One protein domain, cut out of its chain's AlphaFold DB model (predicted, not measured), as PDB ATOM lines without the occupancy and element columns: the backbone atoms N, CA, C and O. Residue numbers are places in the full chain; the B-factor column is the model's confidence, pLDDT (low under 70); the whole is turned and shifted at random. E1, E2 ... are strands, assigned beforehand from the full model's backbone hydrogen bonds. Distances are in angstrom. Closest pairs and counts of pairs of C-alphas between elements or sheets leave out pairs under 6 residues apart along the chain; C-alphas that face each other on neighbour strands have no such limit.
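Overview. This is residues 320 to 356 and 365 to 421 of the 589 residues of an uncharacterized protein of Paraburkholderia eburnea (UniProt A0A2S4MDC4). Two sheets of strands stand partly face to face: a twisted, curling sheet of five strands, E1 E2 E4 E7 E8, and a smaller one of three, E3 E5 E6, which covers the E4 and E7 part while E2 and E1 reach past its edge. Links E2 to E3, E4 to E5 and E6 to E7 cross from one sheet to the other, and the strands run mostly along the longest axis. The printed part has 94 residues with eight named strands, E1 to E8 along the chain, and no named helix; both sheets are mixed. The class is all strand, although under half of the residues, 40 of 94, are in named elements. The whole is compact, with a radius of gyration of the C-alphas of 13.1 A, but elongated, spanning 43 by 28 by 19 A.

Along the chain. In the larger sheet, E1 is residues 323 to 326, beginning at C-alpha 323 (11.749, -22.113, 27.235). E2 is residues 332 to 337 and E4 residues 369 to 374, each 16.4 A from first to last C-alpha. E7 is residues 408 to 412, 13.4 A, and E8 residues 417 to 420, ending at C-alpha 420 (16.458, -42.125, 32.479). In the smaller sheet, E3 is residues 345 to 349, 12.8 A; E5 is residues 383 to 388, 16.0 A, beginning at C-alpha 383 (8.934, -30.415, 40.925); E6 is residues 399 to 402.

Arrangement. The larger sheet has the order E1, E2, E4, E7, E8, with E1 and E8 as edge strands. E2 and E4 are parallel at 13 degrees, with N 335 and O 371 2.9 A apart, within hydrogen-bond range. E4 and E7 are antiparallel at 165 degrees, with N 370 and O 410 at 2.8 A. The hairpin E7 and E8 is antiparallel at 146 degrees, with N 411 and O 419 at 2.8 A. The hairpin E1 and E2 is antiparallel at 166 degrees, with no N and O pair within hydrogen-bond range; C-alphas 323 and 337, which face each other, are 5.7 A apart. The smaller sheet has the order E3, E5, E6. E3 and E5 are parallel at 19 degrees, with N 347 and O 385 at 2.9 A; the hairpin E5 and E6 is antiparallel at 161 degrees, with N 401 and O 384 at 2.8 A. Between the sheets, E6 and E7 are only just apart, their closest C-alphas 8.2 A from each other.

Size, cuts and confidence. The C-alphas farthest apart, of Ala 356 and Ala 379, are 43.9 A from each other. Residues 357 to 364 are not printed; C-alphas 356 and 365 are 11.1 A apart across this cut. Of the links that are printed whole, none is long. The mean pLDDT of the printed part is 70.3; 37 residues are under 70, among them 320 to 331 and 376 to 382.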
ATOM      1  N   LEU A 320      10.597 -18.746  21.614       34.84
ATOM      2  CA  LEU A 320       9.209 -18.525  22.024       34.84
ATOM      3  C   LEU A 320       9.159 -18.660  23.553       34.84
ATOM      4  O   LEU A 320       9.252 -19.769  24.046       34.84
ATOM      5  N   GLY A 321       9.054 -17.537  24.276       40.38
ATOM      6  CA  GLY A 321       8.712 -17.415  25.710       40.38
ATOM      7  C   GLY A 321       9.244 -18.466  26.708       40.38
ATOM      8  O   GLY A 321       8.766 -19.589  26.745       40.38
ATOM      9  N   ASN A 322      10.134 -18.051  27.622       48.81
ATOM     10  CA  ASN A 322      10.644 -18.752  28.827       48.81
ATOM     11  C   ASN A 322      11.170 -20.204  28.700       48.81
ATOM     12  O   ASN A 322      11.726 -20.713  29.673       48.81
ATOM     13  N   ALA A 323      11.079 -20.853  27.540       43.94
ATOM     14  CA  ALA A 323      11.749 -22.113  27.235       43.94
ATOM     15  C   ALA A 323      12.254 -22.089  25.786       43.94
ATOM     16  O   ALA A 323      11.506 -21.804  24.852       43.94
ATOM     17  N   ILE A 324      13.538 -22.384  25.588       51.53
ATOM     18  CA  ILE A 324      14.131 -22.503  24.252       51.53
ATOM     19  C   ILE A 324      13.951 -23.956  23.814       51.53
ATOM     20  O   ILE A 324      14.516 -24.858  24.429       51.53
ATOM     21  N   THR A 325      13.163 -24.192  22.763       50.47
ATOM     22  CA  THR A 325      12.985 -25.526  22.169       50.47
ATOM     23  C   THR A 325      13.586 -25.554  20.766       50.47
ATOM     24  O   THR A 325      13.232 -24.749  19.907       50.47
ATOM     25  N   ASP A 326      14.528 -26.470  20.523       50.81
ATOM     26  CA  ASP A 326      15.126 -26.658  19.198       50.81
ATOM     27  C   ASP A 326      14.211 -27.568  18.356       50.81
ATOM     28  O   ASP A 326      14.004 -28.747  18.669       50.81
ATOM     29  N   ALA A 327      13.574 -27.006  17.327       47.22
ATOM     30  CA  ALA A 327      12.450 -27.649  16.645       47.22
ATOM     31  C   ALA A 327      12.849 -28.604  15.501       47.22
ATOM     32  O   ALA A 327      11.980 -29.312  14.992       47.22
ATOM     33  N   ALA A 328      14.122 -28.673  15.088       44.00
ATOM     34  CA  ALA A 328      14.463 -29.254  13.777       44.00
ATOM     35  C   ALA A 328      15.480 -30.415  13.759       44.00
ATOM     36  O   ALA A 328      15.704 -30.993  12.696       44.00
ATOM     37  N   SER A 329      16.068 -30.817  14.889       47.09
ATOM     38  CA  SER A 329      16.984 -31.967  14.938       47.09
ATOM     39  C   SER A 329      16.271 -33.209  15.472       47.09
ATOM     40  O   SER A 329      15.814 -33.256  16.610       47.09
ATOM     41  N   THR A 330      16.163 -34.244  14.641       56.38
ATOM     42  CA  THR A 330      15.447 -35.493  14.949       56.38
ATOM     43  C   THR A 330      16.297 -36.493  15.735       56.38
ATOM     44  O   THR A 330      15.986 -37.684  15.707       56.38
ATOM     45  N   ARG A 331      17.406 -36.077  16.357       62.44
ATOM     46  CA  ARG A 331      18.271 -37.010  17.096       62.44
ATOM     47  C   ARG A 331      18.456 -36.664  18.560       62.44
ATOM     48  O   ARG A 331      18.288 -37.568  19.354       62.44
ATOM     49  N   ASP A 332      18.654 -35.405  18.934       74.94
ATOM     50  CA  ASP A 332      18.771 -35.036  20.347       74.94
ATOM     51  C   ASP A 332      18.113 -33.679  20.599       74.94
ATOM     52  O   ASP A 332      18.253 -32.756  19.790       74.94
ATOM     53  N   ARG A 333      17.377 -33.563  21.709       78.44
ATOM     54  CA  ARG A 333      16.770 -32.301  22.151       78.44
ATOM     55  C   ARG A 333      17.399 -31.848  23.453       78.44
ATOM     56  O   ARG A 333      17.535 -32.618  24.399       78.44
ATOM     57  N   PHE A 334      17.711 -30.564  23.509       79.94
ATOM     58  CA  PHE A 334      18.209 -29.906  24.700       79.94
ATOM     59  C   PHE A 334      17.196 -28.837  25.112       79.94
ATOM     60  O   PHE A 334      16.882 -27.951  24.319       79.94
ATOM     61  N   ILE A 335      16.638 -28.963  26.313       81.62
ATOM     62  CA  ILE A 335      15.651 -28.033  26.865       81.62
ATOM     63  C   ILE A 335      16.341 -27.293  28.003       81.62
ATOM     64  O   ILE A 335      16.614 -27.885  29.048       81.62
ATOM     65  N   LEU A 336      16.644 -26.012  27.788       79.12
ATOM     66  CA  LEU A 336      17.099 -25.139  28.868       79.12
ATOM     67  C   LEU A 336      15.893 -24.481  29.513       79.12
ATOM     68  O   LEU A 336      15.118 -23.786  28.845       79.12
ATOM     69  N   TRP A 337      15.797 -24.631  30.824       75.62
ATOM     70  CA  TRP A 337      14.968 -23.777  31.646       75.62
ATOM     71  C   TRP A 337      15.853 -22.815  32.415       75.62
ATOM     72  O   TRP A 337      16.728 -23.204  33.179       75.62
ATOM     73  N   ASN A 338      15.607 -21.533  32.184       66.12
ATOM     74  CA  ASN A 338      16.183 -20.453  32.957       66.12
ATOM     75  C   ASN A 338      15.016 -19.732  33.628       66.12
ATOM     76  O   ASN A 338      14.397 -18.832  33.060       66.12
ATOM     77  N   SER A 339      14.621 -20.228  34.798       61.75
ATOM     78  CA  SER A 339      13.504 -19.678  35.555       61.75
ATOM     79  C   SER A 339      13.936 -19.442  36.991       61.75
ATOM     80  O   SER A 339      14.089 -20.381  37.758       61.75
ATOM     81  N   THR A 340      13.992 -18.177  37.397       63.78
ATOM     82  CA  THR A 340      14.112 -17.774  38.809       63.78
ATOM     83  C   THR A 340      12.850 -18.079  39.634       63.78
ATOM     84  O   THR A 340      12.827 -17.885  40.848       63.78
ATOM     85  N   SER A 341      11.772 -18.544  38.991       65.94
ATOM     86  CA  SER A 341      10.513 -18.919  39.641       65.94
ATOM     87  C   SER A 341      10.594 -20.319  40.258       65.94
ATOM     88  O   SER A 341      10.906 -21.288  39.573       65.94
ATOM     89  N   THR A 342      10.201 -20.414  41.531       66.88
ATOM     90  CA  THR A 342      10.077 -21.647  42.335       66.88
ATOM     91  C   THR A 342       8.792 -22.439  42.060       66.88
ATOM     92  O   THR A 342       8.447 -23.366  42.794       66.88
ATOM     93  N   SER A 343       8.023 -22.058  41.040       74.69
ATOM     94  CA  SER A 343       6.761 -22.717  40.710       74.69
ATOM     95  C   SER A 343       7.015 -24.014  39.942       74.69
ATOM     96  O   SER A 343       7.900 -24.065  39.091       74.69
ATOM     97  N   ALA A 344       6.197 -25.038  40.209       75.56
ATOM     98  CA  ALA A 344       6.235 -26.310  39.491       75.56
ATOM     99  C   ALA A 344       6.229 -26.092  37.970       75.56
ATOM    100  O   ALA A 344       5.448 -25.286  37.450       75.56
ATOM    101  N   LYS A 345       7.091 -26.818  37.257       78.25
ATOM    102  CA  LYS A 345       7.201 -26.743  35.795       78.25
ATOM    103  C   LYS A 345       6.672 -28.026  35.183       78.25
ATOM    104  O   LYS A 345       6.860 -29.105  35.741       78.25
ATOM    105  N   THR A 346       5.998 -27.907  34.046       79.81
ATOM    106  CA  THR A 346       5.524 -29.060  33.280       79.81
ATOM    107  C   THR A 346       6.042 -28.956  31.857       79.81
ATOM    108  O   THR A 346       5.727 -27.979  31.183       79.81
ATOM    109  N   GLU A 347       6.803 -29.954  31.410       84.75
ATOM    110  CA  GLU A 347       7.257 -30.071  30.020       84.75
ATOM    111  C   GLU A 347       6.502 -31.190  29.322       84.75
ATOM    112  O   GLU A 347       6.373 -32.292  29.865       84.75
ATOM    113  N   THR A 348       6.039 -30.933  28.101       82.75
ATOM    114  CA  THR A 348       5.444 -31.974  27.261       82.75
ATOM    115  C   THR A 348       6.445 -32.409  26.199       82.75
ATOM    116  O   THR A 348       6.736 -31.654  25.275       82.75
ATOM    117  N   ILE A 349       6.964 -33.635  26.303       83.69
ATOM    118  CA  ILE A 349       7.950 -34.167  25.350       83.69
ATOM    119  C   ILE A 349       7.282 -35.015  24.253       83.69
ATOM    120  O   ILE A 349       6.230 -35.626  24.482       83.69
ATOM    121  N   PRO A 350       7.860 -35.093  23.040       82.56
ATOM    122  CA  PRO A 350       7.400 -36.030  22.021       82.56
ATOM    123  C   PRO A 350       7.417 -37.472  22.533       82.56
ATOM    124  O   PRO A 350       8.247 -37.848  23.364       82.56
ATOM    125  N   GLY A 351       6.504 -38.295  22.028       80.31
ATOM    126  CA  GLY A 351       6.493 -39.704  22.378       80.31
ATOM    127  C   GLY A 351       7.701 -40.462  21.845       80.31
ATOM    128  O   GLY A 351       8.230 -40.172  20.768       80.31
ATOM    129  N   CYS A 352       8.128 -41.464  22.608       80.12
ATOM    130  CA  CYS A 352       9.079 -42.450  22.121       80.12
ATOM    131  C   CYS A 352       8.311 -43.394  21.180       80.12
ATOM    132  O   CYS A 352       7.278 -43.949  21.544       80.12
ATOM    133  N   THR A 353       8.769 -43.525  19.939       78.31
ATOM    134  CA  THR A 353       8.123 -44.321  18.889       78.31
ATOM    135  C   THR A 353       9.002 -45.518  18.579       78.31
ATOM    136  O   THR A 353      10.227 -45.407  18.505       78.31
ATOM    137  N   THR A 354       8.380 -46.685  18.418       70.00
ATOM    138  CA  THR A 354       9.106 -47.893  18.040       70.00
ATOM    139  C   THR A 354       9.510 -47.820  16.563       70.00
ATOM    140  O   THR A 354       8.722 -47.355  15.734       70.00
ATOM    141  N   PRO A 355      10.699 -48.319  16.180       59.47
ATOM    142  CA  PRO A 355      11.140 -48.332  14.781       59.47
ATOM    143  C   PRO A 355      10.199 -49.085  13.827       59.47
ATOM    144  O   PRO A 355      10.259 -48.895  12.616       59.47
ATOM    145  N   ALA A 356       9.338 -49.961  14.355       52.69
ATOM    146  CA  ALA A 356       8.594 -50.942  13.574       52.69
ATOM    147  C   ALA A 356       7.324 -50.407  12.884       52.69
ATOM    148  O   ALA A 356       6.725 -51.147  12.106       52.69
ATOM    149  N   THR A 365      12.239 -42.221  16.571       68.88
ATOM    150  CA  THR A 365      12.759 -41.588  17.792       68.88
ATOM    151  C   THR A 365      13.595 -42.533  18.668       68.88
ATOM    152  O   THR A 365      14.132 -42.103  19.684       68.88
ATOM    153  N   ALA A 366      13.777 -43.801  18.273       73.62
ATOM    154  CA  ALA A 366      14.644 -44.744  18.985       73.62
ATOM    155  C   ALA A 366      16.085 -44.225  19.106       73.62
ATOM    156  O   ALA A 366      16.696 -43.830  18.109       73.62
ATOM    157  N   GLY A 367      16.622 -44.240  20.328       76.62
ATOM    158  CA  GLY A 367      17.949 -43.708  20.634       76.62
ATOM    159  C   GLY A 367      18.022 -42.182  20.723       76.62
ATOM    160  O   GLY A 367      19.115 -41.669  20.942       76.62
ATOM    161  N   GLN A 368      16.902 -41.457  20.585       81.81
ATOM    162  CA  GLN A 368      16.899 -40.021  20.857       81.81
ATOM    163  C   GLN A 368      17.180 -39.752  22.325       81.81
ATOM    164  O   GLN A 368      16.638 -40.442  23.197       81.81
ATOM    165  N   THR A 369      17.960 -38.706  22.579       82.06
ATOM    166  CA  THR A 369      18.226 -38.216  23.926       82.06
ATOM    167  C   THR A 369      17.563 -36.854  24.137       82.06
ATOM    168  O   THR A 369      17.684 -35.952  23.310       82.06
ATOM    169  N   ILE A 370      16.839 -36.697  25.245       83.69
ATOM    170  CA  ILE A 370      16.326 -35.409  25.716       83.69
ATOM    171  C   ILE A 370      17.070 -35.055  26.991       83.69
ATOM    172  O   ILE A 370      16.916 -35.736  28.006       83.69
ATOM    173  N   THR A 371      17.836 -33.972  26.949       83.06
ATOM    174  CA  THR A 371      18.488 -33.423  28.134       83.06
ATOM    175  C   THR A 371      17.775 -32.144  28.556       83.06
ATOM    176  O   THR A 371      17.682 -31.191  27.786       83.06
ATOM    177  N   ILE A 372      17.254 -32.134  29.778       81.56
ATOM    178  CA  ILE A 372      16.611 -30.981  30.406       81.56
ATOM    179  C   ILE A 372      17.597 -30.415  31.422       81.56
ATOM    180  O   ILE A 372      18.013 -31.130  32.336       81.56
ATOM    181  N   VAL A 373      17.984 -29.156  31.260       79.00
ATOM    182  CA  VAL A 373      18.916 -28.466  32.159       79.00
ATOM    183  C   VAL A 373      18.202 -27.287  32.789       79.00
ATOM    184  O   VAL A 373      17.644 -26.453  32.081       79.00
ATOM    185  N   ASP A 374      18.233 -27.225  34.117       75.56
ATOM    186  CA  ASP A 374      17.897 -26.009  34.850       75.56
ATOM    187  C   ASP A 374      19.189 -25.234  35.107       75.56
ATOM    188  O   ASP A 374      20.075 -25.696  35.830       75.56
ATOM    189  N   GLU A 375      19.323 -24.092  34.445       70.75
ATOM    190  CA  GLU A 375      20.526 -23.260  34.505       70.75
ATOM    191  C   GLU A 375      20.518 -22.349  35.746       70.75
ATOM    192  O   GLU A 375      21.572 -21.926  36.227       70.75
ATOM    193  N   ALA A 376      19.338 -22.088  36.316       62.16
ATOM    194  CA  ALA A 376      19.188 -21.229  37.478       62.16
ATOM    195  C   ALA A 376      19.173 -22.082  38.749       62.16
ATOM    196  O   ALA A 376      18.120 -22.524  39.202       62.16
ATOM    197  N   VAL A 377      20.343 -22.269  39.369       54.88
ATOM    198  CA  VAL A 377      20.489 -22.893  40.699       54.88
ATOM    199  C   VAL A 377      19.878 -21.977  41.772       54.88
ATOM    200  O   VAL A 377      20.563 -21.384  42.602       54.88
ATOM    201  N   THR A 378      18.560 -21.809  41.740       56.06
ATOM    202  CA  THR A 378      17.799 -21.107  42.766       56.06
ATOM    203  C   THR A 378      17.442 -22.158  43.809       56.06
ATOM    204  O   THR A 378      16.813 -23.158  43.484       56.06
ATOM    205  N   ALA A 379      17.890 -21.973  45.050       53.56
ATOM    206  CA  ALA A 379      18.014 -23.001  46.093       53.56
ATOM    207  C   ALA A 379      16.701 -23.614  46.657       53.56
ATOM    208  O   ALA A 379      16.664 -24.042  47.811       53.56
ATOM    209  N   GLY A 380      15.615 -23.669  45.884       61.62
ATOM    210  CA  GLY A 380      14.359 -24.316  46.259       61.62
ATOM    211  C   GLY A 380      14.041 -25.480  45.329       61.62
ATOM    212  O   GLY A 380      13.881 -25.275  44.132       61.62
ATOM    213  N   ALA A 381      13.887 -26.687  45.877       62.12
ATOM    214  CA  ALA A 381      13.425 -27.839  45.111       62.12
ATOM    215  C   ALA A 381      11.998 -27.582  44.603       62.12
ATOM    216  O   ALA A 381      11.055 -27.535  45.396       62.12
ATOM    217  N   TYR A 382      11.833 -27.426  43.293       67.19
ATOM    218  CA  TYR A 382      10.525 -27.381  42.651       67.19
ATOM    219  C   TYR A 382      10.350 -28.618  41.759       67.19
ATOM    220  O   TYR A 382      11.300 -29.059  41.113       67.19
ATOM    221  N   PRO A 383       9.156 -29.234  41.738       72.69
ATOM    222  CA  PRO A 383       8.934 -30.415  40.925       72.69
ATOM    223  C   PRO A 383       8.886 -30.035  39.444       72.69
ATOM    224  O   PRO A 383       8.107 -29.174  39.022       72.69
ATOM    225  N   ILE A 384       9.697 -30.731  38.656       74.25
ATOM    226  CA  ILE A 384       9.630 -30.735  37.197       74.25
ATOM    227  C   ILE A 384       8.829 -31.965  36.786       74.25
ATOM    228  O   ILE A 384       9.271 -33.092  37.000       74.25
ATOM    229  N   THR A 385       7.648 -31.765  36.210       78.94
ATOM    230  CA  THR A 385       6.834 -32.855  35.662       78.94
ATOM    231  C   THR A 385       7.090 -32.966  34.168       78.94
ATOM    232  O   THR A 385       6.813 -32.033  33.420       78.94
ATOM    233  N   VAL A 386       7.606 -34.104  33.714       80.81
ATOM    234  CA  VAL A 386       7.771 -34.385  32.283       80.81
ATOM    235  C   VAL A 386       6.665 -35.339  31.845       80.81
ATOM    236  O   VAL A 386       6.542 -36.441  32.386       80.81
ATOM    237  N   ASN A 387       5.863 -34.904  30.875       81.12
ATOM    238  CA  ASN A 387       4.744 -35.656  30.315       81.12
ATOM    239  C   ASN A 387       5.042 -36.006  28.853       81.12
ATOM    240  O   ASN A 387       5.082 -35.110  28.008       81.12
ATOM    241  N   PRO A 388       5.256 -37.279  28.501       79.25
ATOM    242  CA  PRO A 388       5.331 -37.656  27.104       79.25
ATOM    243  C   PRO A 388       3.944 -37.547  26.454       79.25
ATOM    244  O   PRO A 388       2.933 -37.931  27.035       79.25
ATOM    245  N   THR A 389       3.890 -37.041  25.223       81.62
ATOM    246  CA  THR A 389       2.651 -37.004  24.418       81.62
ATOM    247  C   THR A 389       2.103 -38.404  24.137       81.62
ATOM    248  O   THR A 389       0.891 -38.583  24.058       81.62
ATOM    249  N   THR A 390       2.987 -39.395  23.996       74.75
ATOM    250  CA  THR A 390       2.673 -40.831  23.904       74.75
ATOM    251  C   THR A 390       3.815 -41.660  24.510       74.75
ATOM    252  O   THR A 390       4.965 -41.226  24.508       74.75
ATOM    253  N   GLY A 391       3.518 -42.852  25.033       72.38
ATOM    254  CA  GLY A 391       4.497 -43.702  25.732       72.38
ATOM    255  C   GLY A 391       4.579 -43.433  27.240       72.38
ATOM    256  O   GLY A 391       3.804 -42.646  27.783       72.38
ATOM    257  N   GLN A 392       5.494 -44.116  27.928       75.81
ATOM    258  CA  GLN A 392       5.709 -43.978  29.376       75.81
ATOM    259  C   GLN A 392       7.155 -43.569  29.690       75.81
ATOM    260  O   GLN A 392       8.073 -43.884  28.932       75.81
ATOM    261  N   ILE A 393       7.363 -42.884  30.819       74.12
ATOM    262  CA  ILE A 393       8.698 -42.666  31.401       74.12
ATOM    263  C   ILE A 393       8.865 -43.675  32.538       74.12
ATOM    264  O   ILE A 393       8.098 -43.622  33.499       74.12
ATOM    265  N   ASN A 394       9.828 -44.602  32.444       68.62
ATOM    266  CA  ASN A 394      10.072 -45.640  33.465       68.62
ATOM    267  C   ASN A 394       8.773 -46.317  33.986       68.62
ATOM    268  O   ASN A 394       8.578 -46.446  35.193       68.62
ATOM    269  N   PHE A 395       7.879 -46.731  33.078       55.22
ATOM    270  CA  PHE A 395       6.595 -47.405  33.370       55.22
ATOM    271  C   PHE A 395       5.485 -46.541  34.018       55.22
ATOM    272  O   PHE A 395       4.436 -47.067  34.395       55.22
ATOM    273  N   GLY A 396       5.671 -45.220  34.122       69.12
ATOM    274  CA  GLY A 396       4.646 -44.253  34.539       69.12
ATOM    275  C   GLY A 396       4.203 -43.317  33.406       69.12
ATOM    276  O   GLY A 396       4.939 -43.092  32.447       69.12
ATOM    277  N   SER A 397       2.999 -42.739  33.510       70.12
ATOM    278  CA  SER A 397       2.488 -41.739  32.547       70.12
ATOM    279  C   SER A 397       3.202 -40.383  32.634       70.12
ATOM    280  O   SER A 397       3.103 -39.585  31.710       70.12
ATOM    281  N   SER A 398       3.911 -40.132  33.735       71.00
ATOM    282  CA  SER A 398       4.632 -38.893  34.023       71.00
ATOM    283  C   SER A 398       5.820 -39.202  34.929       71.00
ATOM    284  O   SER A 398       5.719 -40.073  35.797       71.00
ATOM    285  N   ALA A 399       6.917 -38.462  34.782       70.38
ATOM    286  CA  ALA A 399       8.009 -38.469  35.752       70.38
ATOM    287  C   ALA A 399       8.069 -37.111  36.452       70.38
ATOM    288  O   ALA A 399       8.187 -36.079  35.793       70.38
ATOM    289  N   VAL A 400       7.982 -37.120  37.784       72.44
ATOM    290  CA  VAL A 400       8.244 -35.935  38.603       72.44
ATOM    291  C   VAL A 400       9.686 -36.006  39.067       72.44
ATOM    292  O   VAL A 400      10.080 -36.913  39.801       72.44
ATOM    293  N   ILE A 401      10.480 -35.043  38.629       67.38
ATOM    294  CA  ILE A 401      11.881 -34.926  38.987       67.38
ATOM    295  C   ILE A 401      11.952 -33.883  40.087       67.38
ATOM    296  O   ILE A 401      11.733 -32.695  39.858       67.38
ATOM    297  N   SER A 402      12.215 -34.353  41.301       63.47
ATOM    298  CA  SER A 402      12.605 -33.500  42.416       63.47
ATOM    299  C   SER A 402      14.127 -33.434  42.400       63.47
ATOM    300  O   SER A 402      14.788 -34.311  42.955       63.47
ATOM    301  N   GLN A 403      14.700 -32.482  41.664       57.69
ATOM    302  CA  GLN A 403      16.150 -32.297  41.643       57.69
ATOM    303  C   GLN A 403      16.525 -30.878  42.041       57.69
ATOM    304  O   GLN A 403      15.904 -29.912  41.623       57.69
ATOM    305  N   ASN A 404      17.573 -30.801  42.859       55.56
ATOM    306  CA  ASN A 404      18.203 -29.568  43.316       55.56
ATOM    307  C   ASN A 404      19.504 -29.265  42.547       55.56
ATOM    308  O   ASN A 404      20.214 -28.337  42.921       55.56
ATOM    309  N   SER A 405      19.891 -30.047  41.526       52.88
ATOM    310  CA  SER A 405      21.124 -29.791  40.759       52.88
ATOM    311  C   SER A 405      21.177 -30.542  39.420       52.88
ATOM    312  O   SER A 405      21.168 -31.768  39.405       52.88
ATOM    313  N   GLY A 406      21.390 -29.822  38.315       66.44
ATOM    314  CA  GLY A 406      22.358 -30.256  37.298       66.44
ATOM    315  C   GLY A 406      21.830 -30.586  35.904       66.44
ATOM    316  O   GLY A 406      22.255 -29.942  34.957       66.44
ATOM    317  N   SER A 407      20.997 -31.611  35.728       76.44
ATOM    318  CA  SER A 407      20.321 -31.946  34.455       76.44
ATOM    319  C   SER A 407      19.601 -33.292  34.566       76.44
ATOM    320  O   SER A 407      20.005 -34.175  35.323       76.44
ATOM    321  N   LEU A 408      18.556 -33.489  33.769       80.69
ATOM    322  CA  LEU A 408      17.943 -34.788  33.508       80.69
ATOM    323  C   LEU A 408      18.273 -35.202  32.080       80.69
ATOM    324  O   LEU A 408      18.029 -34.427  31.166       80.69
ATOM    325  N   THR A 409      18.706 -36.443  31.871       82.62
ATOM    326  CA  THR A 409      18.811 -37.027  30.530       82.62
ATOM    327  C   THR A 409      17.889 -38.239  30.388       82.62
ATOM    328  O   THR A 409      18.003 -39.213  31.138       82.62
ATOM    329  N   LEU A 410      16.966 -38.170  29.429       85.06
ATOM    330  CA  LEU A 410      16.055 -39.241  29.028       85.06
ATOM    331  C   LEU A 410      16.499 -39.797  27.677       85.06
ATOM    332  O   LEU A 410      16.768 -39.026  26.763       85.06
ATOM    333  N   THR A 411      16.507 -41.113  27.520       86.69
ATOM    334  CA  THR A 411      16.802 -41.783  26.250       86.69
ATOM    335  C   THR A 411      15.614 -42.648  25.850       86.69
ATOM    336  O   THR A 411      15.055 -43.358  26.681       86.69
ATOM    337  N   CYS A 412      15.194 -42.591  24.589       81.56
ATOM    338  CA  CYS A 412      14.126 -43.449  24.074       81.56
ATOM    339  C   CYS A 412      14.669 -44.870  23.824       81.56
ATOM    340  O   CYS A 412      15.592 -45.047  23.025       81.56
ATOM    341  N   ASP A 413      14.093 -45.885  24.481       81.50
ATOM    342  CA  ASP A 413      14.541 -47.293  24.421       81.50
ATOM    343  C   ASP A 413      14.235 -47.998  23.087       81.50
ATOM    344  O   ASP A 413      14.621 -49.147  22.876       81.50
ATOM    345  N   GLY A 414      13.517 -47.328  22.182       78.56
ATOM    346  CA  GLY A 414      13.040 -47.911  20.929       78.56
ATOM    347  C   GLY A 414      11.893 -48.917  21.092       78.56
ATOM    348  O   GLY A 414      11.387 -49.411  20.086       78.56
ATOM    349  N   ALA A 415      11.440 -49.181  22.321       81.12
ATOM    350  CA  ALA A 415      10.234 -49.939  22.660       81.12
ATOM    351  C   ALA A 415       9.033 -49.024  22.981       81.12
ATOM    352  O   ALA A 415       7.946 -49.509  23.291       81.12
ATOM    353  N   GLY A 416       9.205 -47.708  22.840       80.19
ATOM    354  CA  GLY A 416       8.158 -46.715  23.060       80.19
ATOM    355  C   GLY A 416       8.198 -46.074  24.447       80.19
ATOM    356  O   GLY A 416       7.274 -45.336  24.795       80.19
ATOM    357  N   ASN A 417       9.261 -46.312  25.226       82.88
ATOM    358  CA  ASN A 417       9.442 -45.706  26.541       82.88
ATOM    359  C   ASN A 417      10.671 -44.798  26.594       82.88
ATOM    360  O   ASN A 417      11.716 -45.056  25.995       82.88
ATOM    361  N   TRP A 418      10.552 -43.740  27.385       83.00
ATOM    362  CA  TRP A 418      11.686 -42.921  27.790       83.00
ATOM    363  C   TRP A 418      12.284 -43.502  29.076       83.00
ATOM    364  O   TRP A 418      11.596 -43.637  30.091       83.00
ATOM    365  N   VAL A 419      13.569 -43.836  29.045       83.31
ATOM    366  CA  VAL A 419      14.341 -44.312  30.198       83.31
ATOM    367  C   VAL A 419      15.322 -43.230  30.616       83.31
ATOM    368  O   VAL A 419      16.059 -42.686  29.799       83.31
ATOM    369  N   THR A 420      15.354 -42.907  31.905       81.12
ATOM    370  CA  THR A 420      16.458 -42.125  32.479       81.12
ATOM    371  C   THR A 420      17.733 -42.932  32.284       81.12
ATOM    372  O   THR A 420      17.719 -44.099  32.676       81.12
ATOM    373  N   ALA A 421      18.776 -42.355  31.671       66.06
ATOM    374  CA  ALA A 421      20.016 -43.062  31.345       66.06
ATOM    375  C   ALA A 421      20.419 -43.991  32.500       66.06
ATOM    376  O   ALA A 421      20.781 -43.529  33.584       66.06
TER     377      ALA A 421